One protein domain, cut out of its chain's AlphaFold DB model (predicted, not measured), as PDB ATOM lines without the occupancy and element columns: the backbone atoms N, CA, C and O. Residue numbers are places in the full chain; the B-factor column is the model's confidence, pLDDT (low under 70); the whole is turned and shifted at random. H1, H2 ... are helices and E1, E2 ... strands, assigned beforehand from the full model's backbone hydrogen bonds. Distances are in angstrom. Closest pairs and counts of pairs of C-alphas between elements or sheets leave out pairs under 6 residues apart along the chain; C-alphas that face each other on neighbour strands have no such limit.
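AT A GLANCE: This is residues 5 to 127 of the 127 residues of an uncharacterized protein of Pseudomonas amygdali pv. lachrymans (UniProt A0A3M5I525). A long two-strand ribbon, E1 and E4, has helix H1 packed on it, and the long helix H3 runs past both this ribbon and a second two-strand hairpin, E2 and E3. The far part of H3 sticks out as an arm, residues 113 to 125, while the short helix H2 makes a corner with the helix's beginning. The printed part has 123 residues, with three named helices and four named strands in the order E1 E2 E3 H1 E4 H2 H3, class mixed; both sheets are antiparallel. It is compact, with a radius of gyration of the C-alphas of 15.8 A, but elongated, spanning 54 by 35 by 28 A.

HOW THE PARTS SIT: E1, residues 5 to 12, and E4, residues 62 to 70, are antiparallel neighbours, with N 7 and O 67 at 3.0 A. H1, residues 42 to 55, comes closest to E1 at the C-alphas of Thr 9 and Ala 45, 5.8 A. H3, residues 95 to 125, comes closest to E4 at the C-alphas of Ile 69 and Phe 106, 6.9 A. E2, residues 22 to 27, and E3, residues 31 to 36, form an antiparallel hairpin, with N 25 and O 33 at 2.8 A. The closest C-alphas of E3 and H3 are those of Gly 35 and His 101, 5.8 A. H2, residues 84 to 91, touches H3 with residues 95 to 99 of H3 alone, closest at the C-alphas of Ala 88 and Lys 95, 5.4 A; their lines are only just about perpendicular, at 72 degrees. H1 is apart from H2 and H3. In H1, H2 and H3 every O i to N i+4 pair is within hydrogen-bond range.

IN THESE COORDINATES: E1 begins at C-alpha 5 (6.857, -42.660, 23.045) and is 22.2 A long; E4 is 25.6 A and H1 19.9 A. H3 runs 44.8 A from C-alpha 95 (24.680, -38.176, 17.025) to C-alpha 125 (-14.220, -60.205, 20.472).

THE WHOLE: The C-alphas of Asn 14 and Met 127 are the two farthest apart, 54.0 A. The printed part has no cut; the link E4 to H2 is long. Residues 113 to 127 stand free. Mean pLDDT of the printed part is 85.4, under 70 at residues 13 to 18 and 122 to 127.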
ATOM      1  N   LEU A   5       6.749 -41.714  21.953       91.75
ATOM      2  CA  LEU A   5       6.857 -42.660  23.045       91.75
ATOM      3  C   LEU A   5       7.323 -41.896  24.289       91.75
ATOM      4  O   LEU A   5       8.334 -41.200  24.233       91.75
ATOM      5  N   ILE A   6       6.578 -42.012  25.386       93.06
ATOM      6  CA  ILE A   6       7.039 -41.561  26.703       93.06
ATOM      7  C   ILE A   6       7.849 -42.701  27.311       93.06
ATOM      8  O   ILE A   6       7.368 -43.840  27.326       93.06
ATOM      9  N   VAL A   7       9.052 -42.377  27.769       92.50
ATOM     10  CA  VAL A   7      10.000 -43.293  28.411       92.50
ATOM     11  C   VAL A   7      10.590 -42.622  29.646       92.50
ATOM     12  O   VAL A   7      10.469 -41.407  29.811       92.50
ATOM     13  N   TYR A   8      11.223 -43.410  30.504       92.69
ATOM     14  CA  TYR A   8      11.762 -42.946  31.778       92.69
ATOM     15  C   TYR A   8      13.211 -43.396  31.939       92.69
ATOM     16  O   TYR A   8      13.609 -44.395  31.343       92.69
ATOM     17  N   THR A   9      14.000 -42.669  32.719       91.25
ATOM     18  CA  THR A   9      15.368 -43.056  33.094       91.25
ATOM     19  C   THR A   9      15.699 -42.540  34.491       91.25
ATOM     20  O   THR A   9      14.976 -41.687  35.013       91.25
ATOM     21  N   VAL A  10      16.781 -43.037  35.086       89.94
ATOM     22  CA  VAL A  10      17.292 -42.558  36.371       89.94
ATOM     23  C   VAL A  10      18.245 -41.376  36.139       89.94
ATOM     24  O   VAL A  10      19.244 -41.443  35.420       89.94
ATOM     25  N   GLY A  11      17.883 -40.240  36.716       87.19
ATOM     26  CA  GLY A  11      18.653 -39.009  36.805       87.19
ATOM     27  C   GLY A  11      19.607 -39.039  37.987       87.19
ATOM     28  O   GLY A  11      19.173 -39.387  39.078       87.19
ATOM     29  N   TYR A  12      20.857 -38.620  37.778       85.56
ATOM     30  CA  TYR A  12      21.865 -38.482  38.836       85.56
ATOM     31  C   TYR A  12      22.252 -36.996  38.981       85.56
ATOM     32  O   TYR A  12      22.654 -36.348  38.010       85.56
ATOM     33  N   GLY A  13      22.097 -36.443  40.183       67.31
ATOM     34  CA  GLY A  13      22.031 -35.011  40.492       67.31
ATOM     35  C   GLY A  13      23.356 -34.266  40.370       67.31
ATOM     36  O   GLY A  13      23.355 -33.090  40.016       67.31
ATOM     37  N   ASN A  14      24.483 -34.954  40.578       57.84
ATOM     38  CA  ASN A  14      25.823 -34.368  40.462       57.84
ATOM     39  C   ASN A  14      26.682 -34.985  39.345       57.84
ATOM     40  O   ASN A  14      27.794 -34.522  39.089       57.84
ATOM     41  N   SER A  15      26.170 -35.995  38.637       51.41
ATOM     42  CA  SER A  15      26.861 -36.625  37.511       51.41
ATOM     43  C   SER A  15      25.867 -37.211  36.504       51.41
ATOM     44  O   SER A  15      25.583 -38.404  36.466       51.41
ATOM     45  N   SER A  16      25.396 -36.359  35.590       55.59
ATOM     46  CA  SER A  16      24.669 -36.754  34.371       55.59
ATOM     47  C   SER A  16      25.378 -37.836  33.530       55.59
ATOM     48  O   SER A  16      24.774 -38.426  32.634       55.59
ATOM     49  N   ASP A  17      26.646 -38.116  33.836       61.59
ATOM     50  CA  ASP A  17      27.513 -39.121  33.220       61.59
ATOM     51  C   ASP A  17      26.989 -40.563  33.326       61.59
ATOM     52  O   ASP A  17      27.483 -41.435  32.607       61.59
ATOM     53  N   ARG A  18      25.965 -40.834  34.149       68.94
ATOM     54  CA  ARG A  18      25.332 -42.165  34.226       68.94
ATOM     55  C   ARG A  18      23.941 -42.260  33.612       68.94
ATOM     56  O   ARG A  18      23.642 -43.293  33.022       68.94
ATOM     57  N   SER A  19      23.138 -41.195  33.647       73.88
ATOM     58  CA  SER A  19      21.754 -41.207  33.128       73.88
ATOM     59  C   SER A  19      21.642 -41.628  31.664       73.88
ATOM     60  O   SER A  19      20.610 -42.121  31.219       73.88
ATOM     61  N   PHE A  20      22.716 -41.435  30.904       83.69
ATOM     62  CA  PHE A  20      22.795 -41.815  29.503       83.69
ATOM     63  C   PHE A  20      23.984 -42.719  29.199       83.69
ATOM     64  O   PHE A  20      24.457 -42.738  28.063       83.69
ATOM     65  N   ALA A  21      24.492 -43.456  30.185       82.19
ATOM     66  CA  ALA A  21      25.506 -44.461  29.921       82.19
ATOM     67  C   ALA A  21      24.930 -45.549  29.000       82.19
ATOM     68  O   ALA A  21      23.777 -45.969  29.146       82.19
ATOM     69  N   MET A  22      25.737 -46.005  28.041       84.75
ATOM     70  CA  MET A  22      25.385 -47.167  27.231       84.75
ATOM     71  C   MET A  22      25.217 -48.397  28.122       84.75
ATOM     72  O   MET A  22      26.101 -48.748  28.903       84.75
ATOM     73  N   SER A  23      24.096 -49.074  27.941       82.62
ATOM     74  CA  SER A  23      23.719 -50.299  28.618       82.62
ATOM     75  C   SER A  23      23.332 -51.354  27.586       82.62
ATOM     76  O   SER A  23      22.828 -51.047  26.501       82.62
ATOM     77  N   ASP A  24      23.596 -52.609  27.931       84.69
ATOM     78  CA  ASP A  24      23.109 -53.765  27.196       84.69
ATOM     79  C   ASP A  24      21.865 -54.281  27.938       84.69
ATOM     80  O   ASP A  24      21.951 -54.767  29.065       84.69
ATOM     81  N   ALA A  25      20.695 -54.164  27.312       80.75
ATOM     82  CA  ALA A  25      19.420 -54.584  27.881       80.75
ATOM     83  C   ALA A  25      18.699 -55.544  26.934       80.75
ATOM     84  O   ALA A  25      18.719 -55.395  25.714       80.75
ATOM     85  N   THR A  26      18.000 -56.530  27.491       83.12
ATOM     86  CA  THR A  26      17.078 -57.351  26.700       83.12
ATOM     87  C   THR A  26      15.689 -56.732  26.775       83.12
ATOM     88  O   THR A  26      15.017 -56.821  27.802       83.12
ATOM     89  N   LEU A  27      15.247 -56.108  25.684       82.25
ATOM     90  CA  LEU A  27      13.878 -55.620  25.565       82.25
ATOM     91  C   LEU A  27      12.905 -56.798  25.456       82.25
ATOM     92  O   LEU A  27      13.269 -57.963  25.245       82.25
ATOM     93  N   LYS A  28      11.613 -56.482  25.558       79.06
ATOM     94  CA  LYS A  28      10.547 -57.470  25.388       79.06
ATOM     95  C   LYS A  28      10.706 -58.223  24.069       79.06
ATOM     96  O   LYS A  28      11.199 -57.696  23.073       79.06
ATOM     97  N   ARG A  29      10.247 -59.477  24.068       75.44
ATOM     98  CA  ARG A  29      10.392 -60.425  22.945       75.44
ATOM     99  C   ARG A  29      11.846 -60.853  22.675       75.44
ATOM    100  O   ARG A  29      12.108 -61.428  21.625       75.44
ATOM    101  N   GLY A  30      12.762 -60.622  23.622       79.88
ATOM    102  CA  GLY A  30      14.143 -61.109  23.562       79.88
ATOM    103  C   GLY A  30      15.071 -60.270  22.682       79.88
ATOM    104  O   GLY A  30      16.144 -60.745  22.315       79.88
ATOM    105  N   PHE A  31      14.666 -59.052  22.315       80.81
ATOM    106  CA  PHE A  31      15.488 -58.181  21.483       80.81
ATOM    107  C   PHE A  31      16.660 -57.625  22.294       80.81
ATOM    108  O   PHE A  31      16.453 -56.961  23.308       80.81
ATOM    109  N   GLN A  32      17.883 -57.905  21.847       83.44
ATOM    110  CA  GLN A  32      19.091 -57.338  22.439       83.44
ATOM    111  C   GLN A  32      19.206 -55.879  22.011       83.44
ATOM    112  O   GLN A  32      19.360 -55.589  20.827       83.44
ATOM    113  N   TYR A  33      19.119 -54.977  22.976       81.88
ATOM    114  CA  TYR A  33      19.255 -53.548  22.782       81.88
ATOM    115  C   TYR A  33      20.544 -53.068  23.422       81.88
ATOM    116  O   TYR A  33      20.802 -53.332  24.594       81.88
ATOM    117  N   LYS A  34      21.332 -52.338  22.638       81.62
ATOM    118  CA  LYS A  34      22.534 -51.668  23.103       81.62
ATOM    119  C   LYS A  34      22.337 -50.173  22.948       81.62
ATOM    120  O   LYS A  34      22.393 -49.651  21.841       81.62
ATOM    121  N   GLY A  35      22.084 -49.487  24.049       82.94
ATOM    122  CA  GLY A  35      21.734 -48.074  24.027       82.94
ATOM    123  C   GLY A  35      21.619 -47.501  25.424       82.94
ATOM    124  O   GLY A  35      22.013 -48.135  26.394       82.94
ATOM    125  N   ILE A  36      21.092 -46.290  25.538       85.56
ATOM    126  CA  ILE A  36      20.889 -45.679  26.853       85.56
ATOM    127  C   ILE A  36      19.817 -46.439  27.644       85.56
ATOM    128  O   ILE A  36      18.851 -46.938  27.062       85.56
ATOM    129  N   LEU A  37      19.972 -46.535  28.965       84.75
ATOM    130  CA  LEU A  37      19.000 -47.229  29.808       84.75
ATOM    131  C   LEU A  37      17.668 -46.462  29.836       84.75
ATOM    132  O   LEU A  37      17.587 -45.327  30.312       84.75
ATOM    133  N   LEU A  38      16.624 -47.088  29.286       89.06
ATOM    134  CA  LEU A  38      15.291 -46.508  29.133       89.06
ATOM    135  C   LEU A  38      14.213 -47.488  29.582       89.06
ATOM    136  O   LEU A  38      14.094 -48.603  29.062       89.06
ATOM    137  N   HIS A  39      13.347 -47.020  30.469       89.38
ATOM    138  CA  HIS A  39      12.247 -47.782  31.031       89.38
ATOM    139  C   HIS A  39      10.934 -47.422  30.336       89.38
ATOM    140  O   HIS A  39      10.628 -46.258  30.058       89.38
ATOM    141  N   SER A  40      10.125 -48.450  30.074       87.19
ATOM    142  CA  SER A  40       8.822 -48.298  29.412       87.19
ATOM    143  C   SER A  40       7.707 -47.773  30.335       87.19
ATOM    144  O   SER A  40       6.639 -47.403  29.840       87.19
ATOM    145  N   SER A  41       7.943 -47.732  31.653       89.75
ATOM    146  CA  SER A  41       7.025 -47.209  32.670       89.75
ATOM    147  C   SER A  41       7.779 -46.476  33.779       89.75
ATOM    148  O   SER A  41       8.982 -46.677  33.956       89.75
ATOM    149  N   HIS A  42       7.062 -45.618  34.503       92.06
ATOM    150  CA  HIS A  42       7.625 -44.853  35.609       92.06
ATOM    151  C   HIS A  42       7.998 -45.780  36.768       92.06
ATOM    152  O   HIS A  42       9.085 -45.665  37.314       92.06
ATOM    153  N   GLU A  43       7.142 -46.756  37.076       93.19
ATOM    154  CA  GLU A  43       7.350 -47.726  38.152       93.19
ATOM    155  C   GLU A  43       8.632 -48.536  37.944       93.19
ATOM    156  O   GLU A  43       9.391 -48.717  38.884       93.19
ATOM    157  N   ALA A  44       8.928 -48.943  36.705       90.69
ATOM    158  CA  ALA A  44      10.152 -49.680  36.398       90.69
ATOM    159  C   ALA A  44      11.419 -48.822  36.561       90.69
ATOM    160  O   ALA A  44      12.474 -49.362  36.869       90.69
ATOM    161  N   ALA A  45      11.331 -47.506  36.339       91.12
ATOM    162  CA  ALA A  45      12.439 -46.591  36.614       91.12
ATOM    163  C   ALA A  45      12.578 -46.300  38.116       91.12
ATOM    164  O   ALA A  45      13.687 -46.103  38.593       91.12
ATOM    165  N   VAL A  46      11.469 -46.285  38.868       93.75
ATOM    166  CA  VAL A  46      11.495 -46.172  40.335       93.75
ATOM    167  C   VAL A  46      12.115 -47.418  40.961       93.75
ATOM    168  O   VAL A  46      12.951 -47.277  41.840       93.75
ATOM    169  N   GLU A  47      11.748 -48.618  40.506       93.38
ATOM    170  CA  GLU A  47      12.343 -49.870  40.994       93.38
ATOM    171  C   GLU A  47      13.864 -49.888  40.786       93.38
ATOM    172  O   GLU A  47      14.601 -50.187  41.722       93.38
ATOM    173  N   ASP A  48      14.331 -49.494  39.598       89.81
ATOM    174  CA  ASP A  48      15.762 -49.407  39.279       89.81
ATOM    175  C   ASP A  48      16.475 -48.338  40.129       89.81
ATOM    176  O   ASP A  48      17.528 -48.587  40.711       89.81
ATOM    177  N   MET A  49      15.843 -47.172  40.305       91.88
ATOM    178  CA  MET A  49      16.334 -46.119  41.196       91.88
ATOM    179  C   MET A  49      16.428 -46.595  42.655       91.88
ATOM    180  O   MET A  49      17.397 -46.292  43.346       91.88
ATOM    181  N   GLU A  50      15.438 -47.335  43.155       93.50
ATOM    182  CA  GLU A  50      15.478 -47.905  44.502       93.50
ATOM    183  C   GLU A  50      16.569 -48.969  44.649       93.50
ATOM    184  O   GLU A  50      17.189 -49.063  45.709       93.50
ATOM    185  N   ASP A  51      16.805 -49.771  43.611       91.12
ATOM    186  CA  ASP A  51      17.897 -50.742  43.579       91.12
ATOM    187  C   ASP A  51      19.264 -50.043  43.637       91.12
ATOM    188  O   ASP A  51      20.145 -50.501  44.369       91.12
ATOM    189  N   ASP A  52      19.422 -48.914  42.948       88.75
ATOM    190  CA  ASP A  52      20.609 -48.054  43.019       88.75
ATOM    191  C   ASP A  52      20.798 -47.441  44.420       88.75
ATOM    192  O   ASP A  52      21.892 -47.509  44.990       88.75
ATOM    193  N   ILE A  53      19.726 -46.937  45.045       90.19
ATOM    194  CA  ILE A  53      19.762 -46.438  46.434       90.19
ATOM    195  C   ILE A  53      20.212 -47.550  47.391       90.19
ATOM    196  O   ILE A  53      21.063 -47.342  48.258       90.19
ATOM    197  N   ARG A  54      19.679 -48.770  47.237       92.69
ATOM    198  CA  ARG A  54      20.079 -49.924  48.065       92.69
ATOM    199  C   ARG A  54      21.540 -50.324  47.850       92.69
ATOM    200  O   ARG A  54      22.139 -50.901  48.759       92.69
ATOM    201  N   GLN A  55      22.109 -50.024  46.684       88.88
ATOM    202  CA  GLN A  55      23.520 -50.252  46.360       88.88
ATOM    203  C   GLN A  55      24.454 -49.150  46.882       88.88
ATOM    204  O   GLN A  55      25.673 -49.327  46.839       88.88
ATOM    205  N   GLY A  56      23.905 -48.078  47.460       87.62
ATOM    206  CA  GLY A  56      24.659 -47.040  48.160       87.62
ATOM    207  C   GLY A  56      24.675 -45.679  47.470       87.62
ATOM    208  O   GLY A  56      25.436 -44.818  47.908       87.62
ATOM    209  N   GLU A  57      23.868 -45.478  46.426       88.31
ATOM    210  CA  GLU A  57      23.649 -44.149  45.846       88.31
ATOM    211  C   GLU A  57      22.848 -43.251  46.805       88.31
ATOM    212  O   GLU A  57      22.004 -43.723  47.576       88.31
ATOM    213  N   ASP A  58      23.110 -41.943  46.761       88.19
ATOM    214  CA  ASP A  58      22.409 -40.970  47.599       88.19
ATOM    215  C   ASP A  58      20.995 -40.708  47.043       88.19
ATOM    216  O   ASP A  58      20.865 -40.236  45.909       88.19
ATOM    217  N   PRO A  59      19.916 -40.973  47.805       87.88
ATOM    218  CA  PRO A  59      18.554 -40.707  47.349       87.88
ATOM    219  C   PRO A  59      18.283 -39.225  47.054       87.88
ATOM    220  O   PRO A  59      17.373 -38.938  46.279       87.88
ATOM    221  N   GLU A  60      19.030 -38.282  47.643       88.25
ATOM    222  CA  GLU A  60      18.894 -36.851  47.324       88.25
ATOM    223  C   GLU A  60      19.491 -36.497  45.954       88.25
ATOM    224  O   GLU A  60      19.130 -35.479  45.360       88.25
ATOM    225  N   GLU A  61      20.373 -37.351  45.428       86.56
ATOM    226  CA  GLU A  61      20.983 -37.200  44.111       86.56
ATOM    227  C   GLU A  61      20.277 -38.023  43.031       86.56
ATOM    228  O   GLU A  61      20.687 -37.968  41.877       86.56
ATOM    229  N   LEU A  62      19.217 -38.764  43.347       88.19
ATOM    230  CA  LEU A  62      18.514 -39.594  42.375       88.19
ATOM    231  C   LEU A  62      17.112 -39.071  42.076       88.19
ATOM    232  O   LEU A  62      16.401 -38.560  42.938       88.19
ATOM    233  N   GLY A  63      16.680 -39.234  40.829       89.62
ATOM    234  CA  GLY A  63      15.308 -38.921  40.449       89.62
ATOM    235  C   GLY A  63      14.903 -39.556  39.133       89.62
ATOM    236  O   GLY A  63      15.718 -39.724  38.237       89.62
ATOM    237  N   VAL A  64      13.624 -39.883  38.972       90.94
ATOM    238  CA  VAL A  64      13.129 -40.408  37.695       90.94
ATOM    239  C   VAL A  64      12.884 -39.263  36.718       90.94
ATOM    240  O   VAL A  64      12.050 -38.388  36.951       90.94
ATOM    241  N   ILE A  65      13.571 -39.306  35.581       90.81
ATOM    242  CA  ILE A  65      13.436 -38.337  34.496       90.81
ATOM    243  C   ILE A  65      12.453 -38.878  33.460       90.81
ATOM    244  O   ILE A  65      12.547 -40.028  33.026       90.81
ATOM    245  N   THR A  66      11.523 -38.027  33.025       92.88
ATOM    246  CA  THR A  66      10.609 -38.334  31.919       92.88
ATOM    247  C   THR A  66      11.178 -37.820  30.605       92.88
ATOM    248  O   THR A  66      11.501 -36.641  30.475       92.88
ATOM    249  N   LEU A  67      11.230 -38.691  29.602       93.44
ATOM    250  CA  LEU A  67      11.743 -38.382  28.275       93.44
ATOM    251  C   LEU A  67      10.719 -38.726  27.189       93.44
ATOM    252  O   LEU A  67       9.777 -39.503  27.381       93.44
ATOM    253  N   LYS A  68      10.914 -38.140  26.010       94.69
ATOM    254  CA  LYS A  68      10.054 -38.323  24.838       94.69
ATOM    255  C   LYS A  68      10.894 -38.720  23.635       94.69
ATOM    256  O   LYS A  68      11.757 -37.958  23.214       94.69
ATOM    257  N   ILE A  69      10.591 -39.872  23.043       94.56
ATOM    258  CA  ILE A  69      11.216 -40.350  21.803       94.56
ATOM    259  C   ILE A  69      10.201 -40.276  20.675       94.56
ATOM    260  O   ILE A  69       9.086 -40.776  20.811       94.56
ATOM    261  N   ASN A  70      10.562 -39.678  19.545       93.81
ATOM    262  CA  ASN A  70       9.723 -39.724  18.349       93.81
ATOM    263  C   ASN A  70      10.116 -40.881  17.408       93.81
ATOM    264  O   ASN A  70      11.157 -41.519  17.557       93.81
ATOM    265  N   ARG A  71       9.314 -41.111  16.363       92.50
ATOM    266  CA  ARG A  71       9.576 -42.159  15.352       92.50
ATOM    267  C   ARG A  71      10.921 -42.059  14.617       92.50
ATOM    268  O   ARG A  71      11.321 -43.006  13.945       92.50
ATOM    269  N   ASN A  72      11.554 -40.889  14.651       92.69
ATOM    270  CA  ASN A  72      12.823 -40.634  13.988       92.69
ATOM    271  C   ASN A  72      14.021 -40.970  14.890       92.69
ATOM    272  O   ASN A  72      15.145 -40.878  14.403       92.69
ATOM    273  N   GLY A  73      13.792 -41.318  16.163       92.00
ATOM    274  CA  GLY A  73      14.837 -41.501  17.171       92.00
ATOM    275  C   GLY A  73      15.270 -40.199  17.851       92.00
ATOM    276  O   GLY A  73      16.289 -40.185  18.536       92.00
ATOM    277  N   ASP A  74      14.536 -39.096  17.672       94.38
ATOM    278  CA  ASP A  74      14.837 -37.846  18.375       94.38
ATOM    279  C   ASP A  74      14.345 -37.954  19.824       94.38
ATOM    280  O   ASP A  74      13.157 -38.208  20.054       94.38
ATOM    281  N   LEU A  75      15.267 -37.784  20.776       93.50
ATOM    282  CA  LEU A  75      15.014 -37.868  22.214       93.50
ATOM    283  C   LEU A  75      15.031 -36.473  22.824       93.50
ATOM    284  O   LEU A  75      15.998 -35.723  22.656       93.50
ATOM    285  N   TYR A  76      13.969 -36.179  23.562       93.88
ATOM    286  CA  TYR A  76      13.765 -34.915  24.244       93.88
ATOM    287  C   TYR A  76      13.528 -35.132  25.731       93.88
ATOM    288  O   TYR A  76      12.897 -36.120  26.119       93.88
ATOM    289  N   ASP A  77      13.978 -34.183  26.542       91.44
ATOM    290  CA  ASP A  77      13.559 -34.080  27.937       91.44
ATOM    291  C   ASP A  77      12.119 -33.540  28.071       91.44
ATOM    292  O   ASP A  77      11.389 -33.328  27.091       91.44
ATOM    293  N   GLU A  78      11.682 -33.325  29.311       88.00
ATOM    294  CA  GLU A  78      10.364 -32.764  29.609       88.00
ATOM    295  C   GLU A  78      10.174 -31.327  29.085       88.00
ATOM    296  O   GLU A  78       9.048 -30.960  28.727       88.00
ATOM    297  N   TYR A  79      11.265 -30.562  28.956       90.12
ATOM    298  CA  TYR A  79      11.306 -29.171  28.497       90.12
ATOM    299  C   TYR A  79      11.432 -29.037  26.969       90.12
ATOM    300  O   TYR A  79      11.318 -27.934  26.433       90.12
ATOM    301  N   GLY A  80      11.617 -30.146  26.247       89.25
ATOM    302  CA  GLY A  80      11.764 -30.173  24.792       89.25
ATOM    303  C   GLY A  80      13.199 -29.966  24.298       89.25
ATOM    304  O   GLY A  80      13.396 -29.710  23.108       89.25
ATOM    305  N   VAL A  81      14.199 -30.081  25.172       91.62
ATOM    306  CA  VAL A  81      15.619 -30.021  24.812       91.62
ATOM    307  C   VAL A  81      16.045 -31.351  24.201       91.62
ATOM    308  O   VAL A  81      15.759 -32.416  24.740       91.62
ATOM    309  N   MET A  82      16.730 -31.296  23.057       92.50
ATOM    310  CA  MET A  82      17.253 -32.482  22.377       92.50
ATOM    311  C   MET A  82      18.528 -32.979  23.064       92.50
ATOM    312  O   MET A  82      19.493 -32.230  23.195       92.50
ATOM    313  N   LEU A  83      18.554 -34.259  23.436       91.75
ATOM    314  CA  LEU A  83      19.617 -34.826  24.277       91.75
ATOM    315  C   LEU A  83      20.741 -35.529  23.498       91.75
ATOM    316  O   LEU A  83      21.710 -35.991  24.092       91.75
ATOM    317  N   HIS A  84      20.650 -35.611  22.166       91.69
ATOM    318  CA  HIS A  84      21.612 -36.362  21.341       91.69
ATOM    319  C   HIS A  84      23.057 -35.908  21.526       91.69
ATOM    320  O   HIS A  84      23.950 -36.747  21.538       91.69
ATOM    321  N   ASP A  85      23.290 -34.607  21.680       89.62
ATOM    322  CA  ASP A  85      24.631 -34.035  21.818       89.62
ATOM    323  C   ASP A  85      25.299 -34.481  23.115       89.62
ATOM    324  O   ASP A  85      26.466 -34.870  23.109       89.62
ATOM    325  N   GLN A  86      24.535 -34.468  24.207       87.94
ATOM    326  CA  GLN A  86      24.991 -34.906  25.518       87.94
ATOM    327  C   GLN A  86      25.310 -36.403  25.510       87.94
ATOM    328  O   GLN A  86      26.403 -36.799  25.903       87.94
ATOM    329  N   ILE A  87      24.397 -37.220  24.980       89.62
ATOM    330  CA  ILE A  87      24.567 -38.677  24.897       89.62
ATOM    331  C   ILE A  87      25.768 -39.035  24.015       89.62
ATOM    332  O   ILE A  87      26.572 -39.894  24.374       89.62
ATOM    333  N   ALA A  88      25.905 -38.366  22.867       90.19
ATOM    334  CA  ALA A  88      27.007 -38.562  21.934       90.19
ATOM    335  C   ALA A  88      28.361 -38.250  22.587       90.19
ATOM    336  O   ALA A  88      29.291 -39.053  22.491       90.19
ATOM    337  N   LEU A  89      28.454 -37.113  23.288       88.69
ATOM    338  CA  LEU A  89      29.666 -36.696  23.994       88.69
ATOM    339  C   LEU A  89      30.045 -37.692  25.095       88.69
ATOM    340  O   LEU A  89      31.198 -38.108  25.175       88.69
ATOM    341  N   GLN A  90      29.070 -38.096  25.905       87.19
ATOM    342  CA  GLN A  90      29.256 -38.992  27.044       87.19
ATOM    343  C   GLN A  90      29.716 -40.394  26.633       87.19
ATOM    344  O   GLN A  90      30.546 -40.997  27.306       87.19
ATOM    345  N   ASN A  91      29.215 -40.904  25.506       87.00
ATOM    346  CA  ASN A  91      29.482 -42.275  25.065       87.00
ATOM    347  C   ASN A  91      30.511 -42.371  23.932       87.00
ATOM    348  O   ASN A  91      30.736 -43.461  23.406       87.00
ATOM    349  N   ASN A  92      31.136 -41.250  23.547       89.56
ATOM    350  CA  ASN A  92      32.057 -41.170  22.412       89.56
ATOM    351  C   ASN A  92      31.452 -41.765  21.122       89.56
ATOM    352  O   ASN A  92      32.094 -42.526  20.395       89.56
ATOM    353  N   GLN A  93      30.188 -41.429  20.865       89.94
ATOM    354  CA  GLN A  93      29.425 -41.842  19.688       89.94
ATOM    355  C   GLN A  93      29.067 -40.628  18.838       89.94
ATOM    356  O   GLN A  93      29.013 -39.494  19.313       89.94
ATOM    357  N   SER A  94      28.770 -40.846  17.563       93.00
ATOM    358  CA  SER A  94      28.147 -39.815  16.742       93.00
ATOM    359  C   SER A  94      26.666 -39.650  17.101       93.00
ATOM    360  O   SER A  94      25.974 -40.595  17.480       93.00
ATOM    361  N   LYS A  95      26.125 -38.445  16.885       91.88
ATOM    362  CA  LYS A  95      24.680 -38.176  17.025       91.88
ATOM    363  C   LYS A  95      23.825 -39.097  16.144       91.88
ATOM    364  O   LYS A  95      22.689 -39.409  16.487       91.88
ATOM    365  N   LEU A  96      24.370 -39.519  14.998       93.19
ATOM    366  CA  LEU A  96      23.700 -40.440  14.083       93.19
ATOM    367  C   LEU A  96      23.547 -41.831  14.708       93.19
ATOM    368  O   LEU A  96      22.459 -42.393  14.630       93.19
ATOM    369  N   GLU A  97      24.595 -42.353  15.347       91.19
ATOM    370  CA  GLU A  97      24.543 -43.641  16.053       91.19
ATOM    371  C   GLU A  97      23.546 -43.587  17.213       91.19
ATOM    372  O   GLU A  97      22.677 -44.447  17.310       91.19
ATOM    373  N   VAL A  98      23.587 -42.528  18.030       91.12
ATOM    374  CA  VAL A  98      22.614 -42.321  19.118       91.12
ATOM    375  C   VAL A  98      21.179 -42.345  18.585       91.12
ATOM    376  O   VAL A  98      20.315 -43.043  19.118       91.12
ATOM    377  N   ARG A  99      20.919 -41.625  17.490       92.81
ATOM    378  CA  ARG A  99      19.602 -41.592  16.853       92.81
ATOM    379  C   ARG A  99      19.167 -42.959  16.316       92.81
ATOM    380  O   ARG A  99      17.989 -43.286  16.428       92.81
ATOM    381  N   GLN A 100      20.081 -43.748  15.749       92.12
ATOM    382  CA  GLN A 100      19.790 -45.104  15.269       92.12
ATOM    383  C   GLN A 100      19.368 -46.020  16.421       92.12
ATOM    384  O   GLN A 100      18.296 -46.618  16.344       92.12
ATOM    385  N   HIS A 101      20.122 -46.031  17.527       90.12
ATOM    386  CA  HIS A 101      19.775 -46.810  18.724       90.12
ATOM    387  C   HIS A 101      18.385 -46.435  19.255       90.12
ATOM    388  O   HIS A 101      17.545 -47.290  19.527       90.12
ATOM    389  N   LEU A 102      18.095 -45.138  19.364       91.94
ATOM    390  CA  LEU A 102      16.797 -44.654  19.850       91.94
ATOM    391  C   LEU A 102      15.646 -44.961  18.886       91.94
ATOM    392  O   LEU A 102      14.519 -45.209  19.319       91.94
ATOM    393  N   GLN A 103      15.914 -44.956  17.579       92.75
ATOM    394  CA  GLN A 103      14.934 -45.342  16.572       92.75
ATOM    395  C   GLN A 103      14.601 -46.836  16.664       92.75
ATOM    396  O   GLN A 103      13.425 -47.195  16.605       92.75
ATOM    397  N   GLU A 104      15.604 -47.696  16.840       90.44
ATOM    398  CA  GLU A 104      15.399 -49.130  17.060       90.44
ATOM    399  C   GLU A 104      14.549 -49.367  18.310       90.44
ATOM    400  O   GLU A 104      13.502 -50.012  18.224       90.44
ATOM    401  N   TYR A 105      14.916 -48.747  19.437       90.75
ATOM    402  CA  TYR A 105      14.130 -48.809  20.671       90.75
ATOM    403  C   TYR A 105      12.663 -48.411  20.439       90.75
ATOM    404  O   TYR A 105      11.744 -49.145  20.811       90.75
ATOM    405  N   PHE A 106      12.423 -47.282  19.759       91.88
ATOM    406  CA  PHE A 106      11.073 -46.806  19.448       91.88
ATOM    407  C   PHE A 106      10.266 -47.835  18.647       91.88
ATOM    408  O   PHE A 106       9.107 -48.106  18.971       91.88
ATOM    409  N   LEU A 107      10.857 -48.400  17.590       90.19
ATOM    410  CA  LEU A 107      10.181 -49.371  16.730       90.19
ATOM    411  C   LEU A 107       9.817 -50.641  17.504       90.19
ATOM    412  O   LEU A 107       8.704 -51.153  17.348       90.19
ATOM    413  N   HIS A 108      10.717 -51.110  18.370       89.25
ATOM    414  CA  HIS A 108      10.483 -52.281  19.208       89.25
ATOM    415  C   HIS A 108       9.367 -52.056  20.233       89.25
ATOM    416  O   HIS A 108       8.433 -52.862  20.302       89.25
ATOM    417  N   GLU A 109       9.389 -50.943  20.965       88.38
ATOM    418  CA  GLU A 109       8.344 -50.621  21.947       88.38
ATOM    419  C   GLU A 109       6.974 -50.406  21.289       88.38
ATOM    420  O   GLU A 109       5.944 -50.862  21.795       88.38
ATOM    421  N   MET A 110       6.928 -49.771  20.116       88.19
ATOM    422  CA  MET A 110       5.677 -49.616  19.368       88.19
ATOM    423  C   MET A 110       5.133 -50.951  18.852       88.19
ATOM    424  O   MET A 110       3.916 -51.155  18.858       88.19
ATOM    425  N   ALA A 111       6.005 -51.877  18.439       86.62
ATOM    426  CA  ALA A 111       5.598 -53.220  18.041       86.62
ATOM    427  C   ALA A 111       5.034 -54.024  19.226       86.62
ATOM    428  O   ALA A 111       4.020 -54.705  19.066       86.62
ATOM    429  N   ASP A 112       5.639 -53.913  20.414       85.19
ATOM    430  CA  ASP A 112       5.132 -54.531  21.650       85.19
ATOM    431  C   ASP A 112       3.748 -53.979  22.030       85.19
ATOM    432  O   ASP A 112       2.800 -54.739  22.244       85.19
ATOM    433  N   ARG A 113       3.590 -52.647  22.033       83.50
ATOM    434  CA  ARG A 113       2.306 -51.988  22.333       83.50
ATOM    435  C   ARG A 113       1.211 -52.383  21.345       83.50
ATOM    436  O   ARG A 113       0.082 -52.640  21.758       83.50
ATOM    437  N   ARG A 114       1.537 -52.460  20.052       81.94
ATOM    438  CA  ARG A 114       0.591 -52.896  19.018       81.94
ATOM    439  C   ARG A 114       0.153 -54.345  19.226       81.94
ATOM    440  O   ARG A 114      -1.042 -54.610  19.194       81.94
ATOM    441  N   SER A 115       1.095 -55.248  19.496       80.56
ATOM    442  CA  SER A 115       0.782 -56.662  19.737       80.56
ATOM    443  C   SER A 115      -0.140 -56.848  20.946       80.56
ATOM    444  O   SER A 115      -1.057 -57.663  20.894       80.56
ATOM    445  N   LYS A 116       0.038 -56.052  22.010       77.19
ATOM    446  CA  LYS A 116      -0.859 -56.063  23.178       77.19
ATOM    447  C   LYS A 116      -2.267 -55.577  22.853       77.19
ATOM    448  O   LYS A 116      -3.229 -56.154  23.348       77.19
ATOM    449  N   LEU A 117      -2.396 -54.536  22.030       76.06
ATOM    450  CA  LEU A 117      -3.701 -54.035  21.592       76.06
ATOM    451  C   LEU A 117      -4.438 -55.066  20.734       76.06
ATOM    452  O   LEU A 117      -5.631 -55.274  20.938       76.06
ATOM    453  N   GLU A 118      -3.735 -55.728  19.815       75.31
ATOM    454  CA  GLU A 118      -4.297 -56.801  18.989       75.31
ATOM    455  C   GLU A 118      -4.776 -57.967  19.876       75.31
ATOM    456  O   GLU A 118      -5.951 -58.325  19.818       75.31
ATOM    457  N   ALA A 119      -3.945 -58.449  20.809       73.19
ATOM    458  CA  ALA A 119      -4.314 -59.524  21.738       73.19
ATOM    459  C   ALA A 119      -5.487 -59.163  22.675       73.19
ATOM    460  O   ALA A 119      -6.359 -59.994  22.949       73.19
ATOM    461  N   ALA A 120      -5.537 -57.920  23.165       72.81
ATOM    462  CA  ALA A 120      -6.638 -57.434  23.994       72.81
ATOM    463  C   ALA A 120      -7.950 -57.337  23.199       72.81
ATOM    464  O   ALA A 120      -9.016 -57.647  23.726       72.81
ATOM    465  N   THR A 121      -7.870 -56.949  21.924       70.62
ATOM    466  CA  THR A 121      -9.034 -56.855  21.032       70.62
ATOM    467  C   THR A 121      -9.568 -58.243  20.679       70.62
ATOM    468  O   THR A 121     -10.772 -58.468  20.765       70.62
ATOM    469  N   GLU A 122      -8.695 -59.202  20.364       67.75
ATOM    470  CA  GLU A 122      -9.083 -60.598  20.111       67.75
ATOM    471  C   GLU A 122      -9.740 -61.243  21.340       67.75
ATOM    472  O   GLU A 122     -10.766 -61.910  21.216       67.75
ATOM    473  N   SER A 123      -9.217 -60.969  22.539       68.50
ATOM    474  CA  SER A 123      -9.804 -61.442  23.803       68.50
ATOM    475  C   SER A 123     -11.183 -60.832  24.085       68.50
ATOM    476  O   SER A 123     -12.028 -61.480  24.696       68.50
ATOM    477  N   ALA A 124     -11.427 -59.595  23.641       63.22
ATOM    478  CA  ALA A 124     -12.708 -58.907  23.806       63.22
ATOM    479  C   ALA A 124     -13.756 -59.295  22.745       63.22
ATOM    480  O   ALA A 124     -14.946 -59.168  23.010       63.22
ATOM    481  N   MET A 125     -13.333 -59.756  21.561       68.56
ATOM    482  CA  MET A 125     -14.220 -60.205  20.472       68.56
ATOM    483  C   MET A 125     -14.494 -61.720  20.482       68.56
ATOM    484  O   MET A 125     -15.358 -62.184  19.742       68.56
ATOM    485  N   GLY A 126     -13.742 -62.491  21.276       57.38
ATOM    486  CA  GLY A 126     -13.934 -63.931  21.492       57.38
ATOM    487  C   GLY A 126     -14.860 -64.298  22.663       57.38
ATOM    488  O   GLY A 126     -14.958 -65.482  22.990       57.38
ATOM    489  N   MET A 127     -15.508 -63.309  23.290       49.50
ATOM    490  CA  MET A 127     -16.637 -63.460  24.225       49.50
ATOM    491  C   MET A 127     -17.940 -63.035  23.549       49.50
ATOM    492  O   MET A 127     -18.988 -63.609  23.915       49.50
TER     493      MET A 127